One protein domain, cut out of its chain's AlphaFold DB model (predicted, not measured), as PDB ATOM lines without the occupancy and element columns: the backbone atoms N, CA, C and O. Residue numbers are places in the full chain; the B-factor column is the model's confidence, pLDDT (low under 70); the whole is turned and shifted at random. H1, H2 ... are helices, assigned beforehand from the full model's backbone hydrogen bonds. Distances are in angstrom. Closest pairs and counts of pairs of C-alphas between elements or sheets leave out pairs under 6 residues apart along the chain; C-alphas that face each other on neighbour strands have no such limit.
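This is residues 4 to 104 of the 263 residues of an uncharacterized protein of Prevotella ruminicola (UniProt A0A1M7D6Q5). One long helix, H4, forms one side of an elongated body; the shorter helices H1, H2, H3 and H5 gather on the other, crossed, with H1 nearest the middle. The printed part has 101 residues, all helix in class, in the order H1 to H5, with no named strand. It is compact, with a radius of gyration of the C-alphas of 13.8 A and spans of 43 by 25 by 21 A.

H1, residues 4 to 15, begins at C-alpha 4 (173.953, 157.171, 189.479) and is 16.5 A long. H2 is residues 19 to 29, 15.4 A, and H3 residues 38 to 44. H4, residues 66 to 85, is 28.4 A. H5, residues 95 to 102, ends at C-alpha 102 (170.812, 163.571, 188.247).

H1 and H5 touch at a steep tilt of 54 degrees, C-alphas of Tyr 7 and Ala 102 closest at 4.3 A. H1 and H4 only just touch, with 3 pairs of C-alphas within 8 A, Phe 12 and Trp 76 closest at 7.3 A. H1 and H2 only just touch, with 3 such pairs, only at the corner, Leu 13 and Glu 19 closest at 4.7 A. H2 and H3 only just touch, with 3 such pairs, Ser 23 and Val 38 closest at 6.7 A. Every O i to N i+4 pair is within hydrogen-bond range in H1 to H5.

C-alphas of Asn 60 and Ala 92 are farthest apart, 42.7 A. The printed part has no cut. The link H3 to H4 is long, 21 residues. Residue 62 and residues 87 to 94 have pLDDT under 70.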
ATOM      1  N   ALA A   4     172.528 157.045 189.792       87.38
ATOM      2  CA  ALA A   4     173.953 157.171 189.479       87.38
ATOM      3  C   ALA A   4     174.240 157.079 187.969       87.38
ATOM      4  O   ALA A   4     175.056 157.843 187.455       87.38
ATOM      5  N   ASN A   5     173.523 156.211 187.249       91.12
ATOM      6  CA  ASN A   5     173.665 156.056 185.800       91.12
ATOM      7  C   ASN A   5     173.058 157.254 185.063       91.12
ATOM      8  O   ASN A   5     173.643 157.705 184.086       91.12
ATOM      9  N   ILE A   6     171.954 157.828 185.564       93.38
ATOM     10  CA  ILE A   6     171.397 159.088 185.038       93.38
ATOM     11  C   ILE A   6     172.432 160.203 185.153       93.38
ATOM     12  O   ILE A   6     172.737 160.860 184.161       93.38
ATOM     13  N   TYR A   7     173.014 160.399 186.339       90.69
ATOM     14  CA  TYR A   7     174.069 161.395 186.532       90.69
ATOM     15  C   TYR A   7     175.236 161.182 185.562       90.69
ATOM     16  O   TYR A   7     175.669 162.121 184.888       90.69
ATOM     17  N   LEU A   8     175.713 159.941 185.463       91.06
ATOM     18  CA  LEU A   8     176.837 159.595 184.610       91.06
ATOM     19  C   LEU A   8     176.540 159.826 183.126       91.06
ATOM     20  O   LEU A   8     177.389 160.352 182.407       91.06
ATOM     21  N   PHE A   9     175.342 159.458 182.677       95.62
ATOM     22  CA  PHE A   9     174.910 159.644 181.300       95.62
ATOM     23  C   PHE A   9     174.828 161.125 180.942       95.62
ATOM     24  O   PHE A   9     175.367 161.549 179.921       95.62
ATOM     25  N   LYS A  10     174.252 161.949 181.824       94.88
ATOM     26  CA  LYS A  10     174.203 163.403 181.630       94.88
ATOM     27  C   LYS A  10     175.602 164.005 181.538       94.88
ATOM     28  O   LYS A  10     175.884 164.743 180.600       94.88
ATOM     29  N   GLN A  11     176.504 163.629 182.447       91.62
ATOM     30  CA  GLN A  11     177.897 164.077 182.400       91.62
ATOM     31  C   GLN A  11     178.587 163.651 181.095       91.62
ATOM     32  O   GLN A  11     179.287 164.453 180.478       91.62
ATOM     33  N   PHE A  12     178.371 162.410 180.659       95.31
ATOM     34  CA  PHE A  12     178.881 161.910 179.387       95.31
ATOM     35  C   PHE A  12     178.387 162.751 178.204       95.31
ATOM     36  O   PHE A  12     179.194 163.167 177.372       95.31
ATOM     37  N   LEU A  13     177.090 163.062 178.150       95.50
ATOM     38  CA  LEU A  13     176.527 163.911 177.103       95.50
ATOM     39  C   LEU A  13     177.134 165.320 177.119       95.50
ATOM     40  O   LEU A  13     177.458 165.843 176.051       95.50
ATOM     41  N   THR A  14     177.337 165.921 178.295       92.00
ATOM     42  CA  THR A  14     178.003 167.226 178.427       92.00
ATOM     43  C   THR A  14     179.447 167.167 177.913       92.00
ATOM     44  O   THR A  14     179.842 167.999 177.099       92.00
ATOM     45  N   GLU A  15     180.231 166.160 178.313       90.81
ATOM     46  CA  GLU A  15     181.627 165.981 177.879       90.81
ATOM     47  C   GLU A  15     181.755 165.755 176.367       90.81
ATOM     48  O   GLU A  15     182.720 166.196 175.741       90.81
ATOM     49  N   LYS A  16     180.776 165.076 175.761       93.44
ATOM     50  CA  LYS A  16     180.713 164.862 174.309       93.44
ATOM     51  C   LYS A  16     180.103 166.038 173.546       93.44
ATOM     52  O   LYS A  16     180.058 165.985 172.317       93.44
ATOM     53  N   GLY A  17     179.632 167.077 174.239       92.06
ATOM     54  CA  GLY A  17     178.903 168.191 173.632       92.06
ATOM     55  C   GLY A  17     177.582 167.765 172.980       92.06
ATOM     56  O   GLY A  17     177.091 168.454 172.092       92.06
ATOM     57  N   ALA A  18     177.023 166.624 173.391       94.25
ATOM     58  CA  ALA A  18     175.838 166.001 172.807       94.25
ATOM     59  C   ALA A  18     174.548 166.291 173.587       94.25
ATOM     60  O   ALA A  18     173.466 165.971 173.109       94.25
ATOM     61  N   GLU A  19     174.640 166.922 174.759       93.94
ATOM     62  CA  GLU A  19     173.517 167.158 175.676       93.94
ATOM     63  C   GLU A  19     172.303 167.823 175.013       93.94
ATOM     64  O   GLU A  19     171.205 167.266 175.004       93.94
ATOM     65  N   LYS A  20     172.517 168.988 174.391       92.44
ATOM     66  CA  LYS A  20     171.445 169.746 173.731       92.44
ATOM     67  C   LYS A  20     170.900 169.029 172.503       92.44
ATOM     68  O   LYS A  20     169.721 169.136 172.187       92.44
ATOM     69  N   MET A  21     171.767 168.314 171.789       91.56
ATOM     70  CA  MET A  21     171.354 167.564 170.607       91.56
ATOM     71  C   MET A  21     170.481 166.386 171.010       91.56
ATOM     72  O   MET A  21     169.416 166.215 170.438       91.56
ATOM     73  N   PHE A  22     170.876 165.631 172.033       95.00
ATOM     74  CA  PHE A  22     170.091 164.519 172.551       95.00
ATOM     75  C   PHE A  22     168.698 164.983 172.997       95.00
ATOM     76  O   PHE A  22     167.700 164.407 172.571       95.00
ATOM     77  N   SER A  23     168.611 166.070 173.774       94.38
ATOM     78  CA  SER A  23     167.320 166.614 174.220       94.38
ATOM     79  C   SER A  23     166.455 167.119 173.057       94.38
ATOM     80  O   SER A  23     165.253 166.853 173.013       94.38
ATOM     81  N   GLY A  24     167.058 167.801 172.078       91.75
ATOM     82  CA  GLY A  24     166.365 168.264 170.874       91.75
ATOM     83  C   GLY A  24     165.854 167.122 169.993       91.75
ATOM     84  O   GLY A  24     164.731 167.185 169.493       91.75
ATOM     85  N   MET A  25     166.652 166.067 169.840       92.06
ATOM     86  CA  MET A  25     166.308 164.881 169.056       92.06
ATOM     87  C   MET A  25     165.204 164.074 169.712       92.06
ATOM     88  O   MET A  25     164.249 163.705 169.039       92.06
ATOM     89  N   TYR A  26     165.286 163.883 171.025       94.94
ATOM     90  CA  TYR A  26     164.231 163.245 171.794       94.94
ATOM     91  C   TYR A  26     162.898 163.970 171.605       94.94
ATOM     92  O   TYR A  26     161.901 163.370 171.230       94.94
ATOM     93  N   ARG A  27     162.884 165.298 171.748       92.56
ATOM     94  CA  ARG A  27     161.659 166.088 171.573       92.56
ATOM     95  C   ARG A  27     161.021 165.938 170.186       92.56
ATOM     96  O   ARG A  27     159.805 166.038 170.073       92.56
ATOM     97  N   GLN A  28     161.826 165.786 169.137       91.12
ATOM     98  CA  GLN A  28     161.340 165.755 167.754       91.12
ATOM     99  C   GLN A  28     161.044 164.343 167.243       91.12
ATOM    100  O   GLN A  28     160.175 164.181 166.390       91.12
ATOM    101  N   TYR A  29     161.781 163.345 167.727       93.06
ATOM    102  CA  TYR A  29     161.826 162.010 167.136       93.06
ATOM    103  C   TYR A  29     161.695 160.878 168.164       93.06
ATOM    104  O   TYR A  29     161.963 159.729 167.802       93.06
ATOM    105  N   ALA A  30     161.324 161.167 169.421       95.00
ATOM    106  CA  ALA A  30     161.086 160.134 170.431       95.00
ATOM    107  C   ALA A  30     160.152 159.042 169.907       95.00
ATOM    108  O   ALA A  30     159.212 159.313 169.153       95.00
ATOM    109  N   PHE A  31     160.423 157.795 170.300       93.94
ATOM    110  CA  PHE A  31     159.497 156.713 169.993       93.94
ATOM    111  C   PHE A  31     158.150 156.956 170.689       93.94
ATOM    112  O   PHE A  31     158.141 157.496 171.796       93.94
ATOM    113  N   PRO A  32     157.020 156.562 170.072       93.31
ATOM    114  CA  PRO A  32     155.688 156.833 170.616       93.31
ATOM    115  C   PRO A  32     155.446 156.271 172.022       93.31
ATOM    116  O   PRO A  32     154.676 156.857 172.776       93.31
ATOM    117  N   ASP A  33     156.105 155.161 172.361       94.00
ATOM    118  CA  ASP A  33     155.960 154.489 173.657       94.00
ATOM    119  C   ASP A  33     156.809 155.135 174.764       94.00
ATOM    120  O   ASP A  33     156.654 154.802 175.937       94.00
ATOM    121  N   ASN A  34     157.705 156.064 174.414       94.94
ATOM    122  CA  ASN A  34     158.558 156.722 175.391       94.94
ATOM    123  C   ASN A  34     157.833 157.895 176.081       94.94
ATOM    124  O   ASN A  34     157.021 158.584 175.455       94.94
ATOM    125  N   PRO A  35     158.175 158.216 177.344       95.44
ATOM    126  CA  PRO A  35     157.612 159.366 178.046       95.44
ATOM    127  C   PRO A  35     157.818 160.694 177.307       95.44
ATOM    128  O   PRO A  35     158.854 160.931 176.690       95.44
ATOM    129  N   THR A  36     156.886 161.638 177.451       92.50
ATOM    130  CA  THR A  36     156.988 162.969 176.817       92.50
ATOM    131  C   THR A  36     158.244 163.741 177.245       92.50
ATOM    132  O   THR A  36     158.796 164.536 176.484       92.50
ATOM    133  N   SER A  37     158.698 163.528 178.481       95.06
ATOM    134  CA  SER A  37     159.870 164.180 179.059       95.06
ATOM    135  C   SER A  37     161.099 163.279 178.974       95.06
ATOM    136  O   SER A  37     161.059 162.127 179.401       95.06
ATOM    137  N   VAL A  38     162.230 163.846 178.538       94.69
ATOM    138  CA  VAL A  38     163.542 163.171 178.586       94.69
ATOM    139  C   VAL A  38     163.866 162.702 180.005       94.69
ATOM    140  O   VAL A  38     164.464 161.651 180.200       94.69
ATOM    141  N   GLU A  39     163.469 163.474 181.014       95.38
ATOM    142  CA  GLU A  39     163.780 163.162 182.408       95.38
ATOM    143  C   GLU A  39     163.025 161.942 182.921       95.38
ATOM    144  O   GLU A  39     163.567 161.185 183.725       95.38
ATOM    145  N   ASP A  40     161.796 161.735 182.455       95.12
ATOM    146  CA  ASP A  40     161.012 160.562 182.834       95.12
ATOM    147  C   ASP A  40     161.480 159.337 182.049       95.12
ATOM    148  O   ASP A  40     161.715 158.285 182.637       95.12
ATOM    149  N   TYR A  41     161.822 159.518 180.772       97.44
ATOM    150  CA  TYR A  41     162.495 158.492 179.982       97.44
ATOM    151  C   TYR A  41     163.775 157.970 180.633       97.44
ATOM    152  O   TYR A  41     163.934 156.765 180.797       97.44
ATOM    153  N   LEU A  42     164.672 158.852 181.086       96.56
ATOM    154  CA  LEU A  42     165.918 158.426 181.735       96.56
ATOM    155  C   LEU A  42     165.674 157.654 183.046       96.56
ATOM    156  O   LEU A  42     166.525 156.856 183.458       96.56
ATOM    157  N   LYS A  43     164.533 157.861 183.716       95.25
ATOM    158  CA  LYS A  43     164.145 157.085 184.907       95.25
ATOM    159  C   LYS A  43     163.637 155.695 184.542       95.25
ATOM    160  O   LYS A  43     163.947 154.759 185.277       95.25
ATOM    161  N   GLU A  44     162.961 155.549 183.411       94.19
ATOM    162  CA  GLU A  44     162.320 154.299 182.988       94.19
ATOM    163  C   GLU A  44     163.243 153.388 182.174       94.19
ATOM    164  O   GLU A  44     163.270 152.185 182.410       94.19
ATOM    165  N   VAL A  45     164.056 153.952 181.282       95.69
ATOM    166  CA  VAL A  45     164.892 153.174 180.358       95.69
ATOM    167  C   VAL A  45     166.025 152.434 181.069       95.69
ATOM    168  O   VAL A  45     166.569 152.908 182.074       95.69
ATOM    169  N   ASP A  46     166.432 151.290 180.532       93.50
ATOM    170  CA  ASP A  46     167.672 150.638 180.937       93.50
ATOM    171  C   ASP A  46     168.900 151.467 180.550       93.50
ATOM    172  O   ASP A  46     168.879 152.298 179.644       93.50
ATOM    173  N   SER A  47     169.990 151.297 181.302       91.81
ATOM    174  CA  SER A  47     171.220 152.044 181.009       91.81
ATOM    175  C   SER A  47     171.917 151.568 179.745       91.81
ATOM    176  O   SER A  47     172.678 152.335 179.152       91.81
ATOM    177  N   ASP A  48     171.629 150.340 179.336       88.12
ATOM    178  CA  ASP A  48     172.073 149.781 178.073       88.12
ATOM    179  C   ASP A  48     171.124 150.271 176.977       88.12
ATOM    180  O   ASP A  48     169.914 150.353 177.182       88.12
ATOM    181  N   ASN A  49     171.663 150.627 175.813       89.44
ATOM    182  CA  ASN A  49     170.878 151.113 174.674       89.44
ATOM    183  C   ASN A  49     170.077 152.415 174.919       89.44
ATOM    184  O   ASN A  49     169.117 152.720 174.212       89.44
ATOM    185  N   VAL A  50     170.461 153.224 175.915       96.00
ATOM    186  CA  VAL A  50     169.753 154.473 176.275       96.00
ATOM    187  C   VAL A  50     169.669 155.490 175.127       96.00
ATOM    188  O   VAL A  50     168.820 156.377 175.172       96.00
ATOM    189  N   ILE A  51     170.530 155.404 174.106       95.94
ATOM    190  CA  ILE A  51     170.499 156.311 172.950       95.94
ATOM    191  C   ILE A  51     169.614 155.742 171.840       95.94
ATOM    192  O   ILE A  51     168.732 156.448 171.354       95.94
ATOM    193  N   SER A  52     169.811 154.483 171.454       94.00
ATOM    194  CA  SER A  52     169.022 153.824 170.407       94.00
ATOM    195  C   SER A  52     167.563 153.624 170.787       94.00
ATOM    196  O   SER A  52     166.720 153.656 169.898       94.00
ATOM    197  N   ASN A  53     167.248 153.509 172.079       95.56
ATOM    198  CA  ASN A  53     165.872 153.429 172.569       95.56
ATOM    199  C   ASN A  53     165.204 154.799 172.736       95.56
ATOM    200  O   ASN A  53     164.021 154.861 173.050       95.56
ATOM    201  N   ALA A  54     165.924 155.907 172.543       96.00
ATOM    202  CA  ALA A  54     165.410 157.237 172.862       96.00
ATOM    203  C   ALA A  54     164.523 157.800 171.749       96.00
ATOM    204  O   ALA A  54     163.468 158.374 172.017       96.00
ATOM    205  N   PHE A  55     164.967 157.665 170.501       94.50
ATOM    206  CA  PHE A  55     164.333 158.275 169.339       94.50
ATOM    207  C   PHE A  55     164.756 157.596 168.037       94.50
ATOM    208  O   PHE A  55     165.843 157.028 167.927       94.50
ATOM    209  N   LYS A  56     163.923 157.728 167.002       90.00
ATOM    210  CA  LYS A  56     164.263 157.267 165.654       90.00
ATOM    211  C   LYS A  56     165.326 158.175 165.038       90.00
ATOM    212  O   LYS A  56     165.140 159.388 164.956       90.00
ATOM    213  N   PHE A  57     166.418 157.594 164.543       86.12
ATOM    214  CA  PHE A  57     167.480 158.374 163.910       86.12
ATOM    215  C   PHE A  57     167.022 158.949 162.556       86.12
ATOM    216  O   PHE A  57     166.637 158.193 161.661       86.12
ATOM    217  N   PRO A  58     167.054 160.278 162.376       76.06
ATOM    218  CA  PRO A  58     166.671 160.923 161.133       76.06
ATOM    219  C   PRO A  58     167.747 160.697 160.064       76.06
ATOM    220  O   PRO A  58     168.869 161.194 160.158       76.06
ATOM    221  N   GLU A  59     167.389 159.972 159.007       73.94
ATOM    222  CA  GLU A  59     168.278 159.657 157.873       73.94
ATOM    223  C   GLU A  59     168.718 160.906 157.088       73.94
ATOM    224  O   GLU A  59     169.724 160.898 156.382       73.94
ATOM    225  N   ASN A  60     167.973 162.005 157.211       73.94
ATOM    226  CA  ASN A  60     168.228 163.260 156.510       73.94
ATOM    227  C   ASN A  60     169.226 164.189 157.225       73.94
ATOM    228  O   ASN A  60     169.624 165.198 156.637       73.94
ATOM    229  N   LEU A  61     169.646 163.884 158.459       72.06
ATOM    230  CA  LEU A  61     170.662 164.665 159.168       72.06
ATOM    231  C   LEU A  61     172.058 164.111 158.873       72.06
ATOM    232  O   LEU A  61     172.597 163.324 159.636       72.06
ATOM    233  N   ILE A  62     172.680 164.573 157.784       65.88
ATOM    234  CA  ILE A  62     174.007 164.098 157.334       65.88
ATOM    235  C   ILE A  62     175.081 164.203 158.440       65.88
ATOM    236  O   ILE A  62     175.967 163.359 158.517       65.88
ATOM    237  N   GLN A  63     175.010 165.222 159.304       71.88
ATOM    238  CA  GLN A  63     176.003 165.457 160.361       71.88
ATOM    239  C   GLN A  63     175.727 164.677 161.662       71.88
ATOM    240  O   GLN A  63     176.662 164.402 162.410       71.88
ATOM    241  N   TYR A  64     174.468 164.305 161.913       81.06
ATOM    242  CA  TYR A  64     174.001 163.644 163.144       81.06
ATOM    243  C   TYR A  64     173.130 162.431 162.811       81.06
ATOM    244  O   TYR A  64     172.081 162.210 163.417       81.06
ATOM    245  N   GLY A  65     173.542 161.703 161.777       82.56
ATOM    246  CA  GLY A  65     172.830 160.539 161.273       82.56
ATOM    247  C   GLY A  65     173.039 159.313 162.163       82.56
ATOM    248  O   GLY A  65     173.669 159.411 163.221       82.56
ATOM    249  N   PRO A  66     172.551 158.143 161.724       83.75
ATOM    250  CA  PRO A  66     172.655 156.899 162.481       83.75
ATOM    251  C   PRO A  66     174.075 156.603 162.985       83.75
ATOM    252  O   PRO A  66     174.255 156.328 164.167       83.75
ATOM    253  N   ASP A  67     175.095 156.771 162.139       85.81
ATOM    254  CA  ASP A  67     176.495 156.492 162.496       85.81
ATOM    255  C   ASP A  67     176.999 157.336 163.678       85.81
ATOM    256  O   ASP A  67     177.760 156.847 164.516       85.81
ATOM    257  N   TYR A  68     176.563 158.597 163.776       90.06
ATOM    258  CA  TYR A  68     176.921 159.467 164.897       90.06
ATOM    259  C   TYR A  68     176.326 158.940 166.206       90.06
ATOM    260  O   TYR A  68     177.044 158.817 167.201       90.06
ATOM    261  N   TRP A  69     175.032 158.607 166.201       92.25
ATOM    262  CA  TRP A  69     174.332 158.141 167.397       92.25
ATOM    263  C   TRP A  69     174.798 156.755 167.830       92.25
ATOM    264  O   TRP A  69     175.072 156.571 169.013       92.25
ATOM    265  N   PHE A  70     175.017 155.830 166.893       90.19
ATOM    266  CA  PHE A  70     175.616 154.527 167.194       90.19
ATOM    267  C   PHE A  70     177.046 154.656 167.730       90.19
ATOM    268  O   PHE A  70     177.435 153.943 168.655       90.19
ATOM    269  N   GLY A  71     177.845 155.578 167.187       91.25
ATOM    270  CA  GLY A  71     179.176 155.866 167.719       91.25
ATOM    271  C   GLY A  71     179.127 156.414 169.149       91.25
ATOM    272  O   GLY A  71     179.941 156.034 169.993       91.25
ATOM    273  N   LEU A  72     178.158 157.287 169.435       94.38
ATOM    274  CA  LEU A  72     177.941 157.845 170.768       94.38
ATOM    275  C   LEU A  72     177.450 156.775 171.755       94.38
ATOM    276  O   LEU A  72     177.916 156.742 172.891       94.38
ATOM    277  N   GLU A  73     176.584 155.872 171.310       94.94
ATOM    278  CA  GLU A  73     176.087 154.737 172.088       94.94
ATOM    279  C   GLU A  73     177.194 153.759 172.469       94.94
ATOM    280  O   GLU A  73     177.394 153.507 173.653       94.94
ATOM    281  N   LYS A  74     178.026 153.330 171.516       93.75
ATOM    282  CA  LYS A  74     179.195 152.487 171.820       93.75
ATOM    283  C   LYS A  74     180.151 153.149 172.816       93.75
ATOM    284  O   LYS A  74     180.728 152.493 173.684       93.75
ATOM    285  N   ALA A  75     180.345 154.465 172.702       94.44
ATOM    286  CA  ALA A  75     181.173 155.212 173.645       94.44
ATOM    287  C   ALA A  75     180.543 155.285 175.047       94.44
ATOM    288  O   ALA A  75     181.274 155.291 176.041       94.44
ATOM    289  N   TRP A  76     179.213 155.341 175.125       95.81
ATOM    290  CA  TRP A  76     178.469 155.276 176.375       95.81
ATOM    291  C   TRP A  76     178.577 153.895 177.026       95.81
ATOM    292  O   TRP A  76     178.968 153.817 178.186       95.81
ATOM    293  N   GLU A  77     178.322 152.820 176.279       93.81
ATOM    294  CA  GLU A  77     178.435 151.436 176.758       93.81
ATOM    295  C   GLU A  77     179.819 151.163 177.345       93.81
ATOM    296  O   GLU A  77     179.943 150.643 178.455       93.81
ATOM    297  N   LYS A  78     180.875 151.599 176.645       93.38
ATOM    298  CA  LYS A  78     182.245 151.498 177.152       93.38
ATOM    299  C   LYS A  78     182.412 152.244 178.477       93.38
ATOM    300  O   LYS A  78     182.958 151.686 179.420       93.38
ATOM    301  N   ARG A  79     181.920 153.483 178.577       92.62
ATOM    302  CA  ARG A  79     182.009 154.272 179.816       92.62
ATOM    303  C   ARG A  79     181.235 153.625 180.963       92.62
ATOM    304  O   ARG A  79     181.708 153.651 182.093       92.62
ATOM    305  N   LEU A  80     180.055 153.076 180.687       91.12
ATOM    306  CA  LEU A  80     179.228 152.383 181.671       91.12
ATOM    307  C   LEU A  80     179.920 151.108 182.172       91.12
ATOM    308  O   LEU A  80     179.926 150.839 183.374       91.12
ATOM    309  N   LYS A  81     180.566 150.361 181.272       89.94
ATOM    310  CA  LYS A  81     181.392 149.203 181.617       89.94
ATOM    311  C   LYS A  81     182.595 149.601 182.478       89.94
ATOM    312  O   LYS A  81     182.750 149.086 183.580       89.94
ATOM    313  N   ASP A  82     183.368 150.597 182.050       87.56
ATOM    314  CA  ASP A  82     184.519 151.103 182.810       87.56
ATOM    315  C   ASP A  82     184.096 151.581 184.215       87.56
ATOM    316  O   ASP A  82     184.816 151.387 185.195       87.56
ATOM    317  N   ALA A  83     182.911 152.188 184.323       85.25
ATOM    318  CA  ALA A  83     182.330 152.666 185.571       85.25
ATOM    319  C   ALA A  83     181.888 151.545 186.521       85.25
ATOM    320  O   ALA A  83     182.014 151.681 187.739       85.25
ATOM    321  N   THR A  84     181.354 150.455 185.973       82.88
ATOM    322  CA  THR A  84     180.877 149.304 186.750       82.88
ATOM    323  C   THR A  84     182.026 148.403 187.196       82.88
ATOM    324  O   THR A  84     182.012 147.931 188.332       82.88
ATOM    325  N   GLU A  85     183.049 148.227 186.357       82.56
ATOM    326  CA  GLU A  85     184.246 147.433 186.670       82.56
ATOM    327  C   GLU A  85     185.169 148.143 187.674       82.56
ATOM    328  O   GLU A  85     185.717 147.508 188.573       82.56
ATOM    329  N   ASN A  86     185.289 149.474 187.599       73.00
ATOM    330  CA  ASN A  86     186.116 150.268 188.512       73.00
ATOM    331  C   ASN A  86     185.293 150.872 189.659       73.00
ATOM    332  O   ASN A  86     185.333 152.083 189.886       73.00
ATOM    333  N   SER A  87     184.556 150.044 190.401       59.16
ATOM    334  CA  SER A  87     183.615 150.446 191.469       59.16
ATOM    335  C   SER A  87     184.171 151.440 192.514       59.16
ATOM    336  O   SER A  87     183.406 152.205 193.108       59.16
ATOM    337  N   ASN A  88     185.497 151.535 192.671       58.47
ATOM    338  CA  ASN A  88     186.178 152.547 193.490       58.47
ATOM    339  C   ASN A  88     186.065 153.992 192.961       58.47
ATOM    340  O   ASN A  88     186.195 154.935 193.738       58.47
ATOM    341  N   VAL A  89     185.795 154.200 191.669       54.06
ATOM    342  CA  VAL A  89     185.655 155.539 191.064       54.06
ATOM    343  C   VAL A  89     184.316 156.186 191.447       54.06
ATOM    344  O   VAL A  89     184.236 157.407 191.573       54.06
ATOM    345  N   TYR A  90     183.275 155.388 191.721       52.41
ATOM    346  CA  TYR A  90     181.946 155.900 192.097       52.41
ATOM    347  C   TYR A  90     181.743 156.062 193.598       52.41
ATOM    348  O   TYR A  90     180.965 156.926 194.006       52.41
ATOM    349  N   GLY A  91     182.483 155.310 194.420       50.97
ATOM    350  CA  GLY A  91     182.450 155.443 195.879       50.97
ATOM    351  C   GLY A  91     182.870 156.828 196.394       50.97
ATOM    352  O   GLY A  91     182.543 157.185 197.522       50.97
ATOM    353  N   ALA A  92     183.546 157.635 195.567       47.78
ATOM    354  CA  ALA A  92     184.043 158.960 195.937       47.78
ATOM    355  C   ALA A  92     183.068 160.125 195.656       47.78
ATOM    356  O   ALA A  92     183.312 161.250 196.099       47.78
ATOM    357  N   TYR A  93     181.960 159.909 194.935       57.44
ATOM    358  CA  TYR A  93     180.979 160.972 194.704       57.44
ATOM    359  C   TYR A  93     179.953 160.990 195.837       57.44
ATOM    360  O   TYR A  93     179.145 160.076 195.971       57.44
ATOM    361  N   ALA A  94     179.951 162.059 196.641       67.50
ATOM    362  CA  ALA A  94     178.952 162.251 197.692       67.50
ATOM    363  C   ALA A  94     177.532 162.056 197.127       67.50
ATOM    364  O   ALA A  94     177.144 162.761 196.191       67.50
ATOM    365  N   ALA A  95     176.755 161.130 197.700       71.12
ATOM    366  CA  ALA A  95     175.428 160.739 197.207       71.12
ATOM    367  C   ALA A  95     174.501 161.943 196.943       71.12
ATOM    368  O   ALA A  95     173.794 161.987 195.936       71.12
ATOM    369  N   ASN A  96     174.596 162.982 197.780       71.12
ATOM    370  CA  ASN A  96     173.855 164.236 197.621       71.12
ATOM    371  C   ASN A  96     174.204 164.993 196.327       71.12
ATOM    372  O   ASN A  96     173.327 165.580 195.694       71.12
ATOM    373  N   LYS A  97     175.474 164.977 195.898       77.38
ATOM    374  CA  LYS A  97     175.918 165.605 194.643       77.38
ATOM    375  C   LYS A  97     175.403 164.827 193.432       77.38
ATOM    376  O   LYS A  97     174.943 165.447 192.477       77.38
ATOM    377  N   VAL A  98     175.442 163.495 193.498       78.50
ATOM    378  CA  VAL A  98     174.922 162.609 192.443       78.50
ATOM    379  C   VAL A  98     173.422 162.821 192.267       78.50
ATOM    380  O   VAL A  98     172.979 163.091 191.156       78.50
ATOM    381  N   ALA A  99     172.654 162.793 193.359       74.69
ATOM    382  CA  ALA A  99     171.213 163.024 193.322       74.69
ATOM    383  C   ALA A  99     170.869 164.411 192.752       74.69
ATOM    384  O   ALA A  99     170.061 164.511 191.832       74.69
ATOM    385  N   LYS A 100     171.549 165.471 193.221       81.12
ATOM    386  CA  LYS A 100     171.333 166.850 192.750       81.12
ATOM    387  C   LYS A 100     171.617 167.018 191.256       81.12
ATOM    388  O   LYS A 100     170.890 167.725 190.559       81.12
ATOM    389  N   MET A 101     172.683 166.398 190.757       79.06
ATOM    390  CA  MET A 101     173.053 166.498 189.345       79.06
ATOM    391  C   MET A 101     172.169 165.610 188.465       79.06
ATOM    392  O   MET A 101     171.784 166.039 187.382       79.06
ATOM    393  N   ALA A 102     171.779 164.422 188.936       77.88
ATOM    394  CA  ALA A 102     170.812 163.571 188.247       77.88
ATOM    395  C   ALA A 102     169.446 164.259 188.109       77.88
ATOM    396  O   ALA A 102     168.822 164.154 187.057       77.88
ATOM    397  N   SER A 103     169.011 165.013 189.126       81.25
ATOM    398  CA  SER A 103     167.754 165.773 189.085       81.25
ATOM    399  C   SER A 103     167.804 167.029 188.214       81.25
ATOM    400  O   SER A 103     166.757 167.599 187.921       81.25
ATOM    401  N   LYS A 104     168.996 167.505 187.826       86.19
ATOM    402  CA  LYS A 104     169.113 168.709 186.998       86.19
ATOM    403  C   LYS A 104     168.637 168.379 185.578       86.19
ATOM    404  O   LYS A 104     169.223 167.477 184.978       86.19
TER     405      LYS A 104